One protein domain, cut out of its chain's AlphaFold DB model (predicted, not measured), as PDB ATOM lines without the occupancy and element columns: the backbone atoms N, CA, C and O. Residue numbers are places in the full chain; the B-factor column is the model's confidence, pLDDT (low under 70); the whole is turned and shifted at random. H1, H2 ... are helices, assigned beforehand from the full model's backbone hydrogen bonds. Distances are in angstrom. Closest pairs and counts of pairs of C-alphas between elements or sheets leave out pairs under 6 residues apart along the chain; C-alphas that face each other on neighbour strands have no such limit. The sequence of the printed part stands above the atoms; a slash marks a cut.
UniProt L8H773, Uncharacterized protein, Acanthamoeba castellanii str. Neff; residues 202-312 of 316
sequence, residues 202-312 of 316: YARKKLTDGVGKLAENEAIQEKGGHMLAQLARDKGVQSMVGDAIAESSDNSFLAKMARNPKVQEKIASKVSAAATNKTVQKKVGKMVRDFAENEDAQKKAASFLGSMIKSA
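This is residues 202 to 312 of the 316 residues of an uncharacterized protein of Acanthamoeba castellanii str. Neff (UniProt L8H773). The longest helix, H7, makes one side of an open, hollow frame of helices: H6 leads to it at a corner, H2 and H5 form the side opposite it, partly side by side, and the helical hairpin of H3 and H4 makes the remaining side, with a gap between H3 and H7. H1 runs along the outside of H6, the two side by side and opposite ways. The printed part has 111 residues with seven named helices, H1 to H7 in chain order, and no named strand; the class is all helix. It is only just loose, close to compact, with a radius of gyration of the C-alphas of 16.2 A, and elongated, spanning 48 by 31 by 21 A.

H7, residues 295 to 312, is 25.6 A long and ends with C-alpha 312 at (7.279, -25.828, -26.516). H6, residues 278 to 293, measures 22.3 A, with C-alpha 278 at (-11.456, -32.168, 0.716). H1, residues 202 to 215, measures 20.0 A and begins with C-alpha 202 at (-0.043, -58.372, -16.432). H2, residues 218 to 231, is 19.6 A long; H5, residues 261 to 275, 20.0 A; H3, residues 235 to 248, 19.7 A; and H4, residues 252 to 258, 9.8 A.

H7 and H6 only just touch, only at the corner by their link, with 3 pairs of C-alphas within 8 A; the closest are those of Phe 291 and Ala 297, 5.7 A apart, and the lines are about perpendicular at 81 degrees. H6 is the hub, touching three helices. H1 touches it at a shallow tilt of 8 degrees, opposite ways, closest at the C-alphas of Ala 215 and Gly 285, 6.0 A. H2 touches H6 with residues 221 to 225 alone, about perpendicular at 82 degrees; the closest C-alphas, of Gln 221 and Gln 281, are 6.4 A apart. H2 touches H5 with residues 225 to 230 alone, at a shallow tilt of 7 degrees, opposite ways, closest at the C-alphas of Ala 229 and Ser 272, 4.3 A. H5 touches residues 238 to 242 of H3 alone, about perpendicular at 76 degrees; the closest C-alphas, of Gln 238 and Gln 264, are 6.0 A apart. H3 and H4 form a helical hairpin at a shallow tilt of 21 degrees, with the C-alphas of Ala 246 and Ala 255 closest at 3.8 A. H7 and H3 are apart. In each of the seven helices every O i to N i+4 pair is within hydrogen-bond range.

The two C-alphas farthest apart, of Tyr 202 and Phe 253, are 50.0 A from each other. The printed part has no cut, and its six links are tight. Residues 294 to 300, of which 295 to 300 belong to H7, and residues 302 to 307 of H7 stand free. The mean pLDDT of the printed part is 84.1; 11 residues are under 70, among them 210 to 212 in H1 and 311 to 312 in H7.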
ATOM      1  N   TYR A 202      -0.238 -58.100 -17.861       73.69
ATOM      2  CA  TYR A 202      -0.043 -58.372 -16.432       73.69
ATOM      3  C   TYR A 202       0.763 -57.265 -15.741       73.69
ATOM      4  O   TYR A 202       0.384 -56.784 -14.669       73.69
ATOM      5  N   ALA A 203       1.851 -56.818 -16.377       70.81
ATOM      6  CA  ALA A 203       2.660 -55.707 -15.877       70.81
ATOM      7  C   ALA A 203       1.847 -54.404 -15.827       70.81
ATOM      8  O   ALA A 203       1.918 -53.657 -14.850       70.81
ATOM      9  N   ARG A 204       1.009 -54.166 -16.843       66.06
ATOM     10  CA  ARG A 204       0.134 -52.994 -16.909       66.06
ATOM     11  C   ARG A 204      -0.944 -53.020 -15.829       66.06
ATOM     12  O   ARG A 204      -1.110 -52.023 -15.138       66.06
ATOM     13  N   LYS A 205      -1.604 -54.161 -15.603       75.25
ATOM     14  CA  LYS A 205      -2.620 -54.306 -14.548       75.25
ATOM     15  C   LYS A 205      -2.056 -54.026 -13.152       75.25
ATOM     16  O   LYS A 205      -2.666 -53.290 -12.385       75.25
ATOM     17  N   LYS A 206      -0.859 -54.538 -12.837       76.38
ATOM     18  CA  LYS A 206      -0.177 -54.260 -11.558       76.38
ATOM     19  C   LYS A 206       0.183 -52.782 -11.390       76.38
ATOM     20  O   LYS A 206       0.107 -52.271 -10.273       76.38
ATOM     21  N   LEU A 207       0.546 -52.102 -12.478       63.97
ATOM     22  CA  LEU A 207       0.801 -50.663 -12.473       63.97
ATOM     23  C   LEU A 207      -0.495 -49.873 -12.224       63.97
ATOM     24  O   LEU A 207      -0.520 -49.022 -11.338       63.97
ATOM     25  N   THR A 208      -1.577 -50.187 -12.945       66.62
ATOM     26  CA  THR A 208      -2.879 -49.516 -12.795       66.62
ATOM     27  C   THR A 208      -3.459 -49.717 -11.395       66.62
ATOM     28  O   THR A 208      -3.871 -48.745 -10.764       66.62
ATOM     29  N   ASP A 209      -3.400 -50.938 -10.852       74.44
ATOM     30  CA  ASP A 209      -3.845 -51.238  -9.483       74.44
ATOM     31  C   ASP A 209      -3.005 -50.492  -8.428       74.44
ATOM     32  O   ASP A 209      -3.523 -50.061  -7.394       74.44
ATOM     33  N   GLY A 210      -1.703 -50.319  -8.680       69.69
ATOM     34  CA  GLY A 210      -0.805 -49.548  -7.818       69.69
ATOM     35  C   GLY A 210      -1.128 -48.052  -7.820       69.69
ATOM     36  O   GLY A 210      -1.218 -47.439  -6.755       69.69
ATOM     37  N   VAL A 211      -1.364 -47.470  -9.000       67.12
ATOM     38  CA  VAL A 211      -1.735 -46.052  -9.151       67.12
ATOM     39  C   VAL A 211      -3.135 -45.785  -8.591       67.12
ATOM     40  O   VAL A 211      -3.325 -44.780  -7.911       67.12
ATOM     41  N   GLY A 212      -4.087 -46.702  -8.784       67.94
ATOM     42  CA  GLY A 212      -5.435 -46.598  -8.218       67.94
ATOM     43  C   GLY A 212      -5.426 -46.533  -6.689       67.94
ATOM     44  O   GLY A 212      -6.077 -45.671  -6.103       67.94
ATOM     45  N   LYS A 213      -4.611 -47.367  -6.030       72.00
ATOM     46  CA  LYS A 213      -4.457 -47.347  -4.563       72.00
ATOM     47  C   LYS A 213      -3.717 -46.112  -4.046       72.00
ATOM     48  O   LYS A 213      -4.021 -45.627  -2.959       72.00
ATOM     49  N   LEU A 214      -2.759 -45.582  -4.808       68.19
ATOM     50  CA  LEU A 214      -2.102 -44.313  -4.474       68.19
ATOM     51  C   LEU A 214      -3.058 -43.124  -4.639       68.19
ATOM     52  O   LEU A 214      -3.000 -42.188  -3.846       68.19
ATOM     53  N   ALA A 215      -3.966 -43.178  -5.618       70.06
ATOM     54  CA  ALA A 215      -4.986 -42.157  -5.827       70.06
ATOM     55  C   ALA A 215      -6.040 -42.133  -4.708       70.06
ATOM     56  O   ALA A 215      -6.598 -41.074  -4.449       70.06
ATOM     57  N   GLU A 216      -6.293 -43.248  -4.015       74.12
ATOM     58  CA  GLU A 216      -7.185 -43.315  -2.841       74.12
ATOM     59  C   GLU A 216      -6.530 -42.846  -1.535       74.12
ATOM     60  O   GLU A 216      -7.220 -42.608  -0.543       74.12
ATOM     61  N   ASN A 217      -5.205 -42.704  -1.510       85.31
ATOM     62  CA  ASN A 217      -4.496 -42.318  -0.301       85.31
ATOM     63  C   ASN A 217      -4.733 -40.830   0.004       85.31
ATOM     64  O   ASN A 217      -4.236 -39.955  -0.709       85.31
ATOM     65  N   GLU A 218      -5.461 -40.544   1.089       84.12
ATOM     66  CA  GLU A 218      -5.794 -39.173   1.499       84.12
ATOM     67  C   GLU A 218      -4.543 -38.291   1.666       84.12
ATOM     68  O   GLU A 218      -4.576 -37.126   1.279       84.12
ATOM     69  N   ALA A 219      -3.411 -38.840   2.122       83.31
ATOM     70  CA  ALA A 219      -2.167 -38.078   2.265       83.31
ATOM     71  C   ALA A 219      -1.565 -37.666   0.907       83.31
ATOM     72  O   ALA A 219      -0.968 -36.595   0.781       83.31
ATOM     73  N   ILE A 220      -1.731 -38.495  -0.129       81.81
ATOM     74  CA  ILE A 220      -1.285 -38.172  -1.493       81.81
ATOM     75  C   ILE A 220      -2.243 -37.165  -2.134       81.81
ATOM     76  O   ILE A 220      -1.776 -36.229  -2.783       81.81
ATOM     77  N   GLN A 221      -3.554 -37.303  -1.913       81.06
ATOM     78  CA  GLN A 221      -4.547 -36.327  -2.375       81.06
ATOM     79  C   GLN A 221      -4.329 -34.950  -1.741       81.06
ATOM     80  O   GLN A 221      -4.366 -33.944  -2.445       81.06
ATOM     81  N   GLU A 222      -4.047 -34.899  -0.438       85.56
ATOM     82  CA  GLU A 222      -3.775 -33.655   0.284       85.56
ATOM     83  C   GLU A 222      -2.486 -32.998  -0.224       85.56
ATOM     84  O   GLU A 222      -2.483 -31.818  -0.585       85.56
ATOM     85  N   LYS A 223      -1.403 -33.775  -0.365       86.50
ATOM     86  CA  LYS A 223      -0.135 -33.279  -0.917       86.50
ATOM     87  C   LYS A 223      -0.282 -32.810  -2.368       86.50
ATOM     88  O   LYS A 223       0.248 -31.759  -2.731       86.50
ATOM     89  N   GLY A 224      -1.027 -33.553  -3.184       84.88
ATOM     90  CA  GLY A 224      -1.344 -33.193  -4.566       84.88
ATOM     91  C   GLY A 224      -2.196 -31.927  -4.653       84.88
ATOM     92  O   GLY A 224      -1.889 -31.038  -5.442       84.88
ATOM     93  N   GLY A 225      -3.206 -31.798  -3.790       83.94
ATOM     94  CA  GLY A 225      -4.045 -30.607  -3.677       83.94
ATOM     95  C   GLY A 225      -3.245 -29.366  -3.282       83.94
ATOM     96  O   GLY A 225      -3.419 -28.314  -3.892       83.94
ATOM     97  N   HIS A 226      -2.311 -29.488  -2.333       85.56
ATOM     98  CA  HIS A 226      -1.406 -28.396  -1.961       85.56
ATOM     99  C   HIS A 226      -0.458 -27.998  -3.094       85.56
ATOM    100  O   HIS A 226      -0.288 -26.805  -3.352       85.56
ATOM    101  N   MET A 227       0.126 -28.971  -3.797       86.94
ATOM    102  CA  MET A 227       0.996 -28.701  -4.943       86.94
ATOM    103  C   MET A 227       0.220 -28.033  -6.084       86.94
ATOM    104  O   MET A 227       0.679 -27.038  -6.637       86.94
ATOM    105  N   LEU A 228      -0.988 -28.513  -6.391       87.69
ATOM    106  CA  LEU A 228      -1.864 -27.898  -7.387       87.69
ATOM    107  C   LEU A 228      -2.281 -26.485  -6.969       87.69
ATOM    108  O   LEU A 228      -2.293 -25.579  -7.794       87.69
ATOM    109  N   ALA A 229      -2.585 -26.272  -5.690       86.00
ATOM    110  CA  ALA A 229      -2.918 -24.954  -5.163       86.00
ATOM    111  C   ALA A 229      -1.735 -23.975  -5.245       86.00
ATOM    112  O   ALA A 229      -1.977 -22.779  -5.418       86.00
ATOM    113  N   GLN A 230      -0.492 -24.459  -5.132       90.44
ATOM    114  CA  GLN A 230       0.721 -23.670  -5.364       90.44
ATOM    115  C   GLN A 230       0.939 -23.388  -6.854       90.44
ATOM    116  O   GLN A 230       1.119 -22.229  -7.214       90.44
ATOM    117  N   LEU A 231       0.833 -24.400  -7.721       89.56
ATOM    118  CA  LEU A 231       0.939 -24.235  -9.176       89.56
ATOM    119  C   LEU A 231      -0.127 -23.284  -9.721       89.56
ATOM    120  O   LEU A 231       0.168 -22.444 -10.559       89.56
ATOM    121  N   ALA A 232      -1.352 -23.351  -9.201       89.81
ATOM    122  CA  ALA A 232      -2.414 -22.430  -9.576       89.81
ATOM    123  C   ALA A 232      -2.062 -20.974  -9.246       89.81
ATOM    124  O   ALA A 232      -2.567 -20.081  -9.911       89.81
ATOM    125  N   ARG A 233      -1.210 -20.710  -8.244       90.56
ATOM    126  CA  ARG A 233      -0.742 -19.357  -7.882       90.56
ATOM    127  C   ARG A 233       0.499 -18.918  -8.657       90.56
ATOM    128  O   ARG A 233       0.845 -17.741  -8.594       90.56
ATOM    129  N   ASP A 234       1.158 -19.832  -9.363       95.12
ATOM    130  CA  ASP A 234       2.314 -19.507 -10.181       95.12
ATOM    131  C   ASP A 234       1.889 -18.692 -11.411       95.12
ATOM    132  O   ASP A 234       0.996 -19.084 -12.166       95.12
ATOM    133  N   LYS A 235       2.527 -17.535 -11.613       94.19
ATOM    134  CA  LYS A 235       2.180 -16.619 -12.711       94.19
ATOM    135  C   LYS A 235       2.509 -17.206 -14.085       94.19
ATOM    136  O   LYS A 235       1.802 -16.908 -15.044       94.19
ATOM    137  N   GLY A 236       3.551 -18.032 -14.186       92.81
ATOM    138  CA  GLY A 236       3.923 -18.698 -15.432       92.81
ATOM    139  C   GLY A 236       2.866 -19.718 -15.847       92.81
ATOM    140  O   GLY A 236       2.394 -19.687 -16.984       92.81
ATOM    141  N   VAL A 237       2.419 -20.553 -14.905       91.06
ATOM    142  CA  VAL A 237       1.331 -21.520 -15.133       91.06
ATOM    143  C   VAL A 237       0.018 -20.807 -15.468       91.06
ATOM    144  O   VAL A 237      -0.663 -21.196 -16.414       91.06
ATOM    145  N   GLN A 238      -0.332 -19.743 -14.740       92.25
ATOM    146  CA  GLN A 238      -1.523 -18.934 -15.027       92.25
ATOM    147  C   GLN A 238      -1.507 -18.349 -16.444       92.25
ATOM    148  O   GLN A 238      -2.515 -18.453 -17.146       92.25
ATOM    149  N   SER A 239      -0.372 -17.781 -16.869       94.19
ATOM    150  CA  SER A 239      -0.217 -17.236 -18.221       94.19
ATOM    151  C   SER A 239      -0.350 -18.332 -19.268       94.19
ATOM    152  O   SER A 239      -1.131 -18.181 -20.197       94.19
ATOM    153  N   MET A 240       0.337 -19.462 -19.076       93.69
ATOM    154  CA  MET A 240       0.287 -20.601 -19.995       93.69
ATOM    155  C   MET A 240      -1.139 -21.138 -20.168       93.69
ATOM    156  O   MET A 240      -1.582 -21.370 -21.291       93.69
ATOM    157  N   VAL A 241      -1.879 -21.306 -19.068       92.69
ATOM    158  CA  VAL A 241      -3.282 -21.750 -19.113       92.69
ATOM    159  C   VAL A 241      -4.164 -20.695 -19.779       92.69
ATOM    160  O   VAL A 241      -5.019 -21.039 -20.595       92.69
ATOM    161  N   GLY A 242      -3.961 -19.416 -19.462       95.00
ATOM    162  CA  GLY A 242      -4.694 -18.318 -20.085       95.00
ATOM    163  C   GLY A 242      -4.460 -18.225 -21.592       95.00
ATOM    164  O   GLY A 242      -5.413 -18.012 -22.340       95.00
ATOM    165  N   ASP A 243      -3.225 -18.448 -22.040       95.69
ATOM    166  CA  ASP A 243      -2.862 -18.493 -23.454       95.69
ATOM    167  C   ASP A 243      -3.469 -19.703 -24.155       95.69
ATOM    168  O   ASP A 243      -4.059 -19.530 -25.216       95.69
ATOM    169  N   ALA A 244      -3.434 -20.889 -23.542       93.25
ATOM    170  CA  ALA A 244      -4.081 -22.074 -24.100       93.25
ATOM    171  C   ALA A 244      -5.600 -21.877 -24.263       93.25
ATOM    172  O   ALA A 244      -6.162 -22.192 -25.312       93.25
ATOM    173  N   ILE A 245      -6.273 -21.297 -23.258       92.12
ATOM    174  CA  ILE A 245      -7.706 -20.968 -23.350       92.12
ATOM    175  C   ILE A 245      -7.940 -19.943 -24.462       92.12
ATOM    176  O   ILE A 245      -8.859 -20.113 -25.262       92.12
ATOM    177  N   ALA A 246      -7.108 -18.905 -24.542       96.12
ATOM    178  CA  ALA A 246      -7.234 -17.868 -25.556       96.12
ATOM    179  C   ALA A 246      -6.992 -18.385 -26.980       96.12
ATOM    180  O   ALA A 246      -7.702 -17.971 -27.888       96.12
ATOM    181  N   GLU A 247      -6.025 -19.282 -27.172       95.50
ATOM    182  CA  GLU A 247      -5.727 -19.921 -28.460       95.50
ATOM    183  C   GLU A 247      -6.823 -20.909 -28.878       95.50
ATOM    184  O   GLU A 247      -7.100 -21.045 -30.065       95.50
ATOM    185  N   SER A 248      -7.478 -21.567 -27.917       93.38
ATOM    186  CA  SER A 248      -8.585 -22.498 -28.189       93.38
ATOM    187  C   SER A 248      -9.954 -21.829 -28.360       93.38
ATOM    188  O   SER A 248     -10.931 -22.514 -28.660       93.38
ATOM    189  N   SER A 249     -10.062 -20.520 -28.116       94.31
ATOM    190  CA  SER A 249     -11.338 -19.809 -28.124       94.31
ATOM    191  C   SER A 249     -11.527 -18.979 -29.387       94.31
ATOM    192  O   SER A 249     -10.792 -18.028 -29.633       94.31
ATOM    193  N   ASP A 250     -12.617 -19.239 -30.108       96.81
ATOM    194  CA  ASP A 250     -13.024 -18.430 -31.266       96.81
ATOM    195  C   ASP A 250     -13.591 -17.054 -30.863       96.81
ATOM    196  O   ASP A 250     -13.799 -16.166 -31.694       96.81
ATOM    197  N   ASN A 251     -13.853 -16.842 -29.569       96.38
ATOM    198  CA  ASN A 251     -14.385 -15.588 -29.060       96.38
ATOM    199  C   ASN A 251     -13.245 -14.644 -28.656       96.38
ATOM    200  O   ASN A 251     -12.631 -14.787 -27.598       96.38
ATOM    201  N   SER A 252     -13.021 -13.609 -29.469       94.56
ATOM    202  CA  SER A 252     -11.960 -12.618 -29.241       94.56
ATOM    203  C   SER A 252     -12.036 -11.907 -27.881       94.56
ATOM    204  O   SER A 252     -11.001 -11.529 -27.324       94.56
ATOM    205  N   PHE A 253     -13.233 -11.730 -27.314       96.38
ATOM    206  CA  PHE A 253     -13.402 -11.154 -25.983       96.38
ATOM    207  C   PHE A 253     -12.974 -12.142 -24.896       96.38
ATOM    208  O   PHE A 253     -12.224 -11.764 -23.994       96.38
ATOM    209  N   LEU A 254     -13.383 -13.411 -25.007       94.88
ATOM    210  CA  LEU A 254     -12.977 -14.453 -24.064       94.88
ATOM    211  C   LEU A 254     -11.463 -14.674 -24.111       94.88
ATOM    212  O   LEU A 254     -10.833 -14.730 -23.058       94.88
ATOM    213  N   ALA A 255     -10.866 -14.682 -25.303       97.44
ATOM    214  CA  ALA A 255      -9.420 -14.765 -25.480       97.44
ATOM    215  C   ALA A 255      -8.678 -13.588 -24.816       97.44
ATOM    216  O   ALA A 255      -7.699 -13.786 -24.093       97.44
ATOM    217  N   LYS A 256      -9.175 -12.352 -24.980       97.56
ATOM    218  CA  LYS A 256      -8.618 -11.170 -24.295       97.56
ATOM    219  C   LYS A 256      -8.766 -11.247 -22.774       97.56
ATOM    220  O   LYS A 256      -7.841 -10.863 -22.061       97.56
ATOM    221  N   MET A 257      -9.901 -11.729 -22.265       95.94
ATOM    222  CA  MET A 257     -10.088 -11.920 -20.821       95.94
ATOM    223  C   MET A 257      -9.197 -13.032 -20.270       95.94
ATOM    224  O   MET A 257      -8.629 -12.864 -19.194       95.94
ATOM    225  N   ALA A 258      -9.041 -14.135 -21.002       96.19
ATOM    226  CA  ALA A 258      -8.213 -15.267 -20.604       96.19
ATOM    227  C   ALA A 258      -6.734 -14.881 -20.481       96.19
ATOM    228  O   ALA A 258      -6.060 -15.370 -19.580       96.19
ATOM    229  N   ARG A 259      -6.252 -13.942 -21.307       96.69
ATOM    230  CA  ARG A 259      -4.900 -13.356 -21.222       96.69
ATOM    231  C   ARG A 259      -4.751 -12.242 -20.182       96.69
ATOM    232  O   ARG A 259      -3.655 -11.720 -19.991       96.69
ATOM    233  N   ASN A 260      -5.830 -11.822 -19.521       97.50
ATOM    234  CA  ASN A 260      -5.760 -10.728 -18.562       97.50
ATOM    235  C   ASN A 260      -5.219 -11.229 -17.207       97.50
ATOM    236  O   ASN A 260      -5.883 -12.042 -16.557       97.50
ATOM    237  N   PRO A 261      -4.089 -10.695 -16.707       93.94
ATOM    238  CA  PRO A 261      -3.458 -11.194 -15.484       93.94
ATOM    239  C   PRO A 261      -4.344 -11.035 -14.242       93.94
ATOM    240  O   PRO A 261      -4.339 -11.900 -13.372       93.94
ATOM    241  N   LYS A 262      -5.177  -9.984 -14.162       96.19
ATOM    242  CA  LYS A 262      -6.108  -9.799 -13.030       96.19
ATOM    243  C   LYS A 262      -7.228 -10.842 -13.034       96.19
ATOM    244  O   LYS A 262      -7.707 -11.249 -11.977       96.19
ATOM    245  N   VAL A 263      -7.673 -11.252 -14.221       93.81
ATOM    246  CA  VAL A 263      -8.692 -12.300 -14.376       93.81
ATOM    247  C   VAL A 263      -8.085 -13.654 -14.025       93.81
ATOM    248  O   VAL A 263      -8.671 -14.380 -13.220       93.81
ATOM    249  N   GLN A 264      -6.897 -13.952 -14.555       92.50
ATOM    250  CA  GLN A 264      -6.146 -15.168 -14.241       92.50
ATOM    251  C   GLN A 264      -5.898 -15.301 -12.737       92.50
ATOM    252  O   GLN A 264      -6.230 -16.338 -12.173       92.50
ATOM    253  N   GLU A 265      -5.440 -14.245 -12.061       93.88
ATOM    254  CA  GLU A 265      -5.206 -14.239 -10.610       93.88
ATOM    255  C   GLU A 265      -6.491 -14.519  -9.812       93.88
ATOM    256  O   GLU A 265      -6.501 -15.313  -8.865       93.88
ATOM    257  N   LYS A 266      -7.619 -13.915 -10.210       93.50
ATOM    258  CA  LYS A 266      -8.909 -14.115  -9.531       93.50
ATOM    259  C   LYS A 266      -9.447 -15.534  -9.720       93.50
ATOM    260  O   LYS A 266     -10.000 -16.107  -8.777       93.50
ATOM    261  N   ILE A 267      -9.292 -16.100 -10.918       90.00
ATOM    262  CA  ILE A 267      -9.654 -17.494 -11.208       90.00
ATOM    263  C   ILE A 267      -8.728 -18.431 -10.433       90.00
ATOM    264  O   ILE A 267      -9.213 -19.302  -9.716       90.00
ATOM    265  N   ALA A 268      -7.421 -18.203 -10.492       86.25
ATOM    266  CA  ALA A 268      -6.407 -18.960  -9.776       86.25
ATOM    267  C   ALA A 268      -6.642 -18.995  -8.267       86.25
ATOM    268  O   ALA A 268      -6.552 -20.057  -7.662       86.25
ATOM    269  N   SER A 269      -6.994 -17.865  -7.651       88.88
ATOM    270  CA  SER A 269      -7.319 -17.802  -6.223       88.88
ATOM    271  C   SER A 269      -8.523 -18.685  -5.875       88.88
ATOM    272  O   SER A 269      -8.472 -19.475  -4.930       88.88
ATOM    273  N   LYS A 270      -9.580 -18.643  -6.698       90.62
ATOM    274  CA  LYS A 270     -10.761 -19.505  -6.530       90.62
ATOM    275  C   LYS A 270     -10.441 -20.982  -6.762       90.62
ATOM    276  O   LYS A 270     -10.890 -21.817  -5.982       90.62
ATOM    277  N   VAL A 271      -9.660 -21.301  -7.794       87.50
ATOM    278  CA  VAL A 271      -9.219 -22.671  -8.095       87.50
ATOM    279  C   VAL A 271      -8.316 -23.196  -6.983       87.50
ATOM    280  O   VAL A 271      -8.503 -24.321  -6.547       87.50
ATOM    281  N   SER A 272      -7.402 -22.380  -6.460       86.62
ATOM    282  CA  SER A 272      -6.529 -22.714  -5.329       86.62
ATOM    283  C   SER A 272      -7.350 -23.010  -4.071       86.62
ATOM    284  O   SER A 272      -7.155 -24.048  -3.442       86.62
ATOM    285  N   ALA A 273      -8.334 -22.164  -3.747       87.94
ATOM    286  CA  ALA A 273      -9.247 -22.406  -2.630       87.94
ATOM    287  C   ALA A 273     -10.073 -23.692  -2.829       87.94
ATOM    288  O   ALA A 273     -10.189 -24.509  -1.914       87.94
ATOM    289  N   ALA A 274     -10.591 -23.921  -4.039       87.00
ATOM    290  CA  ALA A 274     -11.318 -25.144  -4.372       87.00
ATOM    291  C   ALA A 274     -10.416 -26.390  -4.319       87.00
ATOM    292  O   ALA A 274     -10.841 -27.422  -3.814       87.00
ATOM    293  N   ALA A 275      -9.163 -26.293  -4.764       83.19
ATOM    294  CA  ALA A 275      -8.187 -27.382  -4.745       83.19
ATOM    295  C   ALA A 275      -7.794 -27.795  -3.319       83.19
ATOM    296  O   ALA A 275      -7.400 -28.938  -3.107       83.19
ATOM    297  N   THR A 276      -7.938 -26.904  -2.331       83.38
ATOM    298  CA  THR A 276      -7.756 -27.237  -0.904       83.38
ATOM    299  C   THR A 276      -8.998 -27.841  -0.241       83.38
ATOM    300  O   THR A 276      -8.935 -28.289   0.902       83.38
ATOM    301  N   ASN A 277     -10.142 -27.884  -0.929       89.81
ATOM    302  CA  ASN A 277     -11.365 -28.455  -0.377       89.81
ATOM    303  C   ASN A 277     -11.346 -29.991  -0.478       89.81
ATOM    304  O   ASN A 277     -11.286 -30.540  -1.578       89.81
ATOM    305  N   LYS A 278     -11.479 -30.692   0.658       87.62
ATOM    306  CA  LYS A 278     -11.456 -32.168   0.716       87.62
ATOM    307  C   LYS A 278     -12.497 -32.836  -0.191       87.62
ATOM    308  O   LYS A 278     -12.209 -33.861  -0.799       87.62
ATOM    309  N   THR A 279     -13.695 -32.269  -0.322       86.25
ATOM    310  CA  THR A 279     -14.748 -32.820  -1.191       86.25
ATOM    311  C   THR A 279     -14.365 -32.705  -2.665       86.25
ATOM    312  O   THR A 279     -14.567 -33.644  -3.435       86.25
ATOM    313  N   VAL A 280     -13.766 -31.577  -3.056       84.44
ATOM    314  CA  VAL A 280     -13.249 -31.376  -4.416       84.44
ATOM    315  C   VAL A 280     -12.076 -32.316  -4.677       84.44
ATOM    316  O   VAL A 280     -12.082 -32.996  -5.696       84.44
ATOM    317  N   GLN A 281     -11.129 -32.436  -3.742       83.00
ATOM    318  CA  GLN A 281      -9.998 -33.366  -3.848       83.00
ATOM    319  C   GLN A 281     -10.461 -34.815  -4.032       83.00
ATOM    320  O   GLN A 281      -9.988 -35.482  -4.946       83.00
ATOM    321  N   LYS A 282     -11.446 -35.279  -3.249       85.38
ATOM    322  CA  LYS A 282     -12.017 -36.630  -3.394       85.38
ATOM    323  C   LYS A 282     -12.681 -36.831  -4.755       85.38
ATOM    324  O   LYS A 282     -12.494 -37.871  -5.384       85.38
ATOM    325  N   LYS A 283     -13.437 -35.839  -5.239       84.94
ATOM    326  CA  LYS A 283     -14.121 -35.923  -6.540       84.94
ATOM    327  C   LYS A 283     -13.136 -35.896  -7.709       84.94
ATOM    328  O   LYS A 283     -13.285 -36.681  -8.639       84.94
ATOM    329  N   VAL A 284     -12.120 -35.038  -7.640       82.12
ATOM    330  CA  VAL A 284     -11.029 -34.988  -8.623       82.12
ATOM    331  C   VAL A 284     -10.221 -36.281  -8.580       82.12
ATOM    332  O   VAL A 284      -9.958 -36.845  -9.631       82.12
ATOM    333  N   GLY A 285      -9.899 -36.809  -7.396       77.38
ATOM    334  CA  GLY A 285      -9.214 -38.093  -7.241       77.38
ATOM    335  C   GLY A 285      -9.988 -39.246  -7.883       77.38
ATOM    336  O   GLY A 285      -9.406 -40.031  -8.630       77.38
ATOM    337  N   LYS A 286     -11.313 -39.294  -7.682       81.25
ATOM    338  CA  LYS A 286     -12.184 -40.259  -8.368       81.25
ATOM    339  C   LYS A 286     -12.156 -40.069  -9.886       81.25
ATOM    340  O   LYS A 286     -11.963 -41.034 -10.606       81.25
ATOM    341  N   MET A 287     -12.275 -38.836 -10.372       75.56
ATOM    342  CA  MET A 287     -12.240 -38.559 -11.811       75.56
ATOM    343  C   MET A 287     -10.886 -38.919 -12.443       75.56
ATOM    344  O   MET A 287     -10.856 -39.467 -13.537       75.56
ATOM    345  N   VAL A 288      -9.770 -38.651 -11.758       76.25
ATOM    346  CA  VAL A 288      -8.421 -39.047 -12.198       76.25
ATOM    347  C   VAL A 288      -8.291 -40.564 -12.235       76.25
ATOM    348  O   VAL A 288      -7.688 -41.091 -13.165       76.25
ATOM    349  N   ARG A 289      -8.876 -41.274 -11.268       78.62
ATOM    350  CA  ARG A 289      -8.946 -42.734 -11.298       78.62
ATOM    351  C   ARG A 289      -9.766 -43.230 -12.485       78.62
ATOM    352  O   ARG A 289      -9.255 -44.035 -13.251       78.62
ATOM    353  N   ASP A 290     -10.980 -42.719 -12.671       80.56
ATOM    354  CA  ASP A 290     -11.853 -43.100 -13.789       80.56
ATOM    355  C   ASP A 290     -11.155 -42.815 -15.139       80.56
ATOM    356  O   ASP A 290     -11.240 -43.597 -16.085       80.56
ATOM    357  N   PHE A 291     -10.384 -41.725 -15.213       76.75
ATOM    358  CA  PHE A 291      -9.547 -41.380 -16.361       76.75
ATOM    359  C   PHE A 291      -8.359 -42.339 -16.538       76.75
ATOM    360  O   PHE A 291      -8.033 -42.715 -17.662       76.75
ATOM    361  N   ALA A 292      -7.715 -42.755 -15.446       76.56
ATOM    362  CA  ALA A 292      -6.632 -43.735 -15.458       76.56
ATOM    363  C   ALA A 292      -7.124 -45.154 -15.779       76.56
ATOM    364  O   ALA A 292      -6.341 -45.965 -16.257       76.56
ATOM    365  N   GLU A 293      -8.396 -45.466 -15.557       82.50
ATOM    366  CA  GLU A 293      -8.994 -46.745 -15.953       82.50
ATOM    367  C   GLU A 293      -9.466 -46.734 -17.421       82.50
ATOM    368  O   GLU A 293      -9.628 -47.794 -18.026       82.50
ATOM    369  N   ASN A 294      -9.618 -45.556 -18.034       88.56
ATOM    370  CA  ASN A 294     -10.097 -45.402 -19.405       88.56
ATOM    371  C   ASN A 294      -8.939 -45.247 -20.418       88.56
ATOM    372  O   ASN A 294      -8.222 -44.246 -20.440       88.56
ATOM    373  N   GLU A 295      -8.766 -46.229 -21.308       86.81
ATOM    374  CA  GLU A 295      -7.692 -46.210 -22.313       86.81
ATOM    375  C   GLU A 295      -7.787 -45.053 -23.317       86.81
ATOM    376  O   GLU A 295      -6.759 -44.512 -23.734       86.81
ATOM    377  N   ASP A 296      -8.993 -44.662 -23.723       84.81
ATOM    378  CA  ASP A 296      -9.179 -43.597 -24.713       84.81
ATOM    379  C   ASP A 296      -8.863 -42.228 -24.114       84.81
ATOM    380  O   ASP A 296      -8.263 -41.366 -24.763       84.81
ATOM    381  N   ALA A 297      -9.203 -42.056 -22.838       75.31
ATOM    382  CA  ALA A 297      -8.788 -40.924 -22.033       75.31
ATOM    383  C   ALA A 297      -7.255 -40.855 -21.912       75.31
ATOM    384  O   ALA A 297      -6.668 -39.819 -22.234       75.31
ATOM    385  N   GLN A 298      -6.586 -41.962 -21.562       79.00
ATOM    386  CA  GLN A 298      -5.118 -42.026 -21.522       79.00
ATOM    387  C   GLN A 298      -4.484 -41.631 -22.863       79.00
ATOM    388  O   GLN A 298      -3.558 -40.818 -22.889       79.00
ATOM    389  N   LYS A 299      -4.999 -42.157 -23.985       86.88
ATOM    390  CA  LYS A 299      -4.506 -41.824 -25.333       86.88
ATOM    391  C   LYS A 299      -4.682 -40.338 -25.657       86.88
ATOM    392  O   LYS A 299      -3.758 -39.732 -26.197       86.88
ATOM    393  N   LYS A 300      -5.823 -39.738 -25.297       78.50
ATOM    394  CA  LYS A 300      -6.079 -38.297 -25.486       78.50
ATOM    395  C   LYS A 300      -5.203 -37.413 -24.596       78.50
ATOM    396  O   LYS A 300      -4.702 -36.394 -25.060       78.50
ATOM    397  N   ALA A 301      -4.982 -37.789 -23.337       71.31
ATOM    398  CA  ALA A 301      -4.060 -37.052 -22.471       71.31
ATOM    399  C   ALA A 301      -2.621 -37.136 -22.986       71.31
ATOM    400  O   ALA A 301      -1.928 -36.123 -23.017       71.31
ATOM    401  N   ALA A 302      -2.184 -38.318 -23.424       73.31
ATOM    402  CA  ALA A 302      -0.854 -38.507 -23.987       73.31
ATOM    403  C   ALA A 302      -0.661 -37.707 -25.285       73.31
ATOM    404  O   ALA A 302       0.392 -37.098 -25.464       73.31
ATOM    405  N   SER A 303      -1.668 -37.650 -26.166       76.50
ATOM    406  CA  SER A 303      -1.588 -36.838 -27.385       76.50
ATOM    407  C   SER A 303      -1.567 -35.338 -27.084       76.50
ATOM    408  O   SER A 303      -0.804 -34.612 -27.719       76.50
ATOM    409  N   PHE A 304      -2.326 -34.881 -26.084       71.06
ATOM    410  CA  PHE A 304      -2.322 -33.488 -25.631       71.06
ATOM    411  C   PHE A 304      -0.995 -33.082 -24.967       71.06
ATOM    412  O   PHE A 304      -0.425 -32.041 -25.280       71.06
ATOM    413  N   LEU A 305      -0.445 -33.919 -24.085       70.19
ATOM    414  CA  LEU A 305       0.889 -33.696 -23.512       70.19
ATOM    415  C   LEU A 305       1.970 -33.721 -24.595       70.19
ATOM    416  O   LEU A 305       2.857 -32.868 -24.603       70.19
ATOM    417  N   GLY A 306       1.873 -34.658 -25.540       81.81
ATOM    418  CA  GLY A 306       2.777 -34.742 -26.682       81.81
ATOM    419  C   GLY A 306       2.728 -33.496 -27.566       81.81
ATOM    420  O   GLY A 306       3.779 -33.008 -27.983       81.81
ATOM    421  N   SER A 307       1.540 -32.936 -27.819       68.00
ATOM    422  CA  SER A 307       1.406 -31.699 -28.595       68.00
ATOM    423  C   SER A 307       1.944 -30.481 -27.842       68.00
ATOM    424  O   SER A 307       2.582 -29.638 -28.469       68.00
ATOM    425  N   MET A 308       1.785 -30.409 -26.516       66.00
ATOM    426  CA  MET A 308       2.377 -29.333 -25.711       66.00
ATOM    427  C   MET A 308       3.905 -29.391 -25.686       66.00
ATOM    428  O   MET A 308       4.546 -28.365 -25.901       66.00
ATOM    429  N   ILE A 309       4.498 -30.575 -25.499       72.56
ATOM    430  CA  ILE A 309       5.961 -30.745 -25.553       72.56
ATOM    431  C   ILE A 309       6.485 -30.361 -26.940       72.56
ATOM    432  O   ILE A 309       7.480 -29.647 -27.053       72.56
ATOM    433  N   LYS A 310       5.788 -30.780 -28.003       76.69
ATOM    434  CA  LYS A 310       6.153 -30.432 -29.380       76.69
ATOM    435  C   LYS A 310       6.023 -28.929 -29.662       76.69
ATOM    436  O   LYS A 310       6.873 -28.379 -30.350       76.69
ATOM    437  N   SER A 311       4.992 -28.274 -29.125       62.03
ATOM    438  CA  SER A 311       4.777 -26.827 -29.259       62.03
ATOM    439  C   SER A 311       5.851 -26.024 -28.515       62.03
ATOM    440  O   SER A 311       6.428 -25.096 -29.078       62.03
ATOM    441  N   ALA A 312       6.203 -26.439 -27.293       55.28
ATOM    442  CA  ALA A 312       7.279 -25.828 -26.516       55.28
ATOM    443  C   ALA A 312       8.645 -25.971 -27.207       55.28
ATOM    444  O   ALA A 312       9.376 -24.995 -27.304       55.28
TER     445      ALA A 312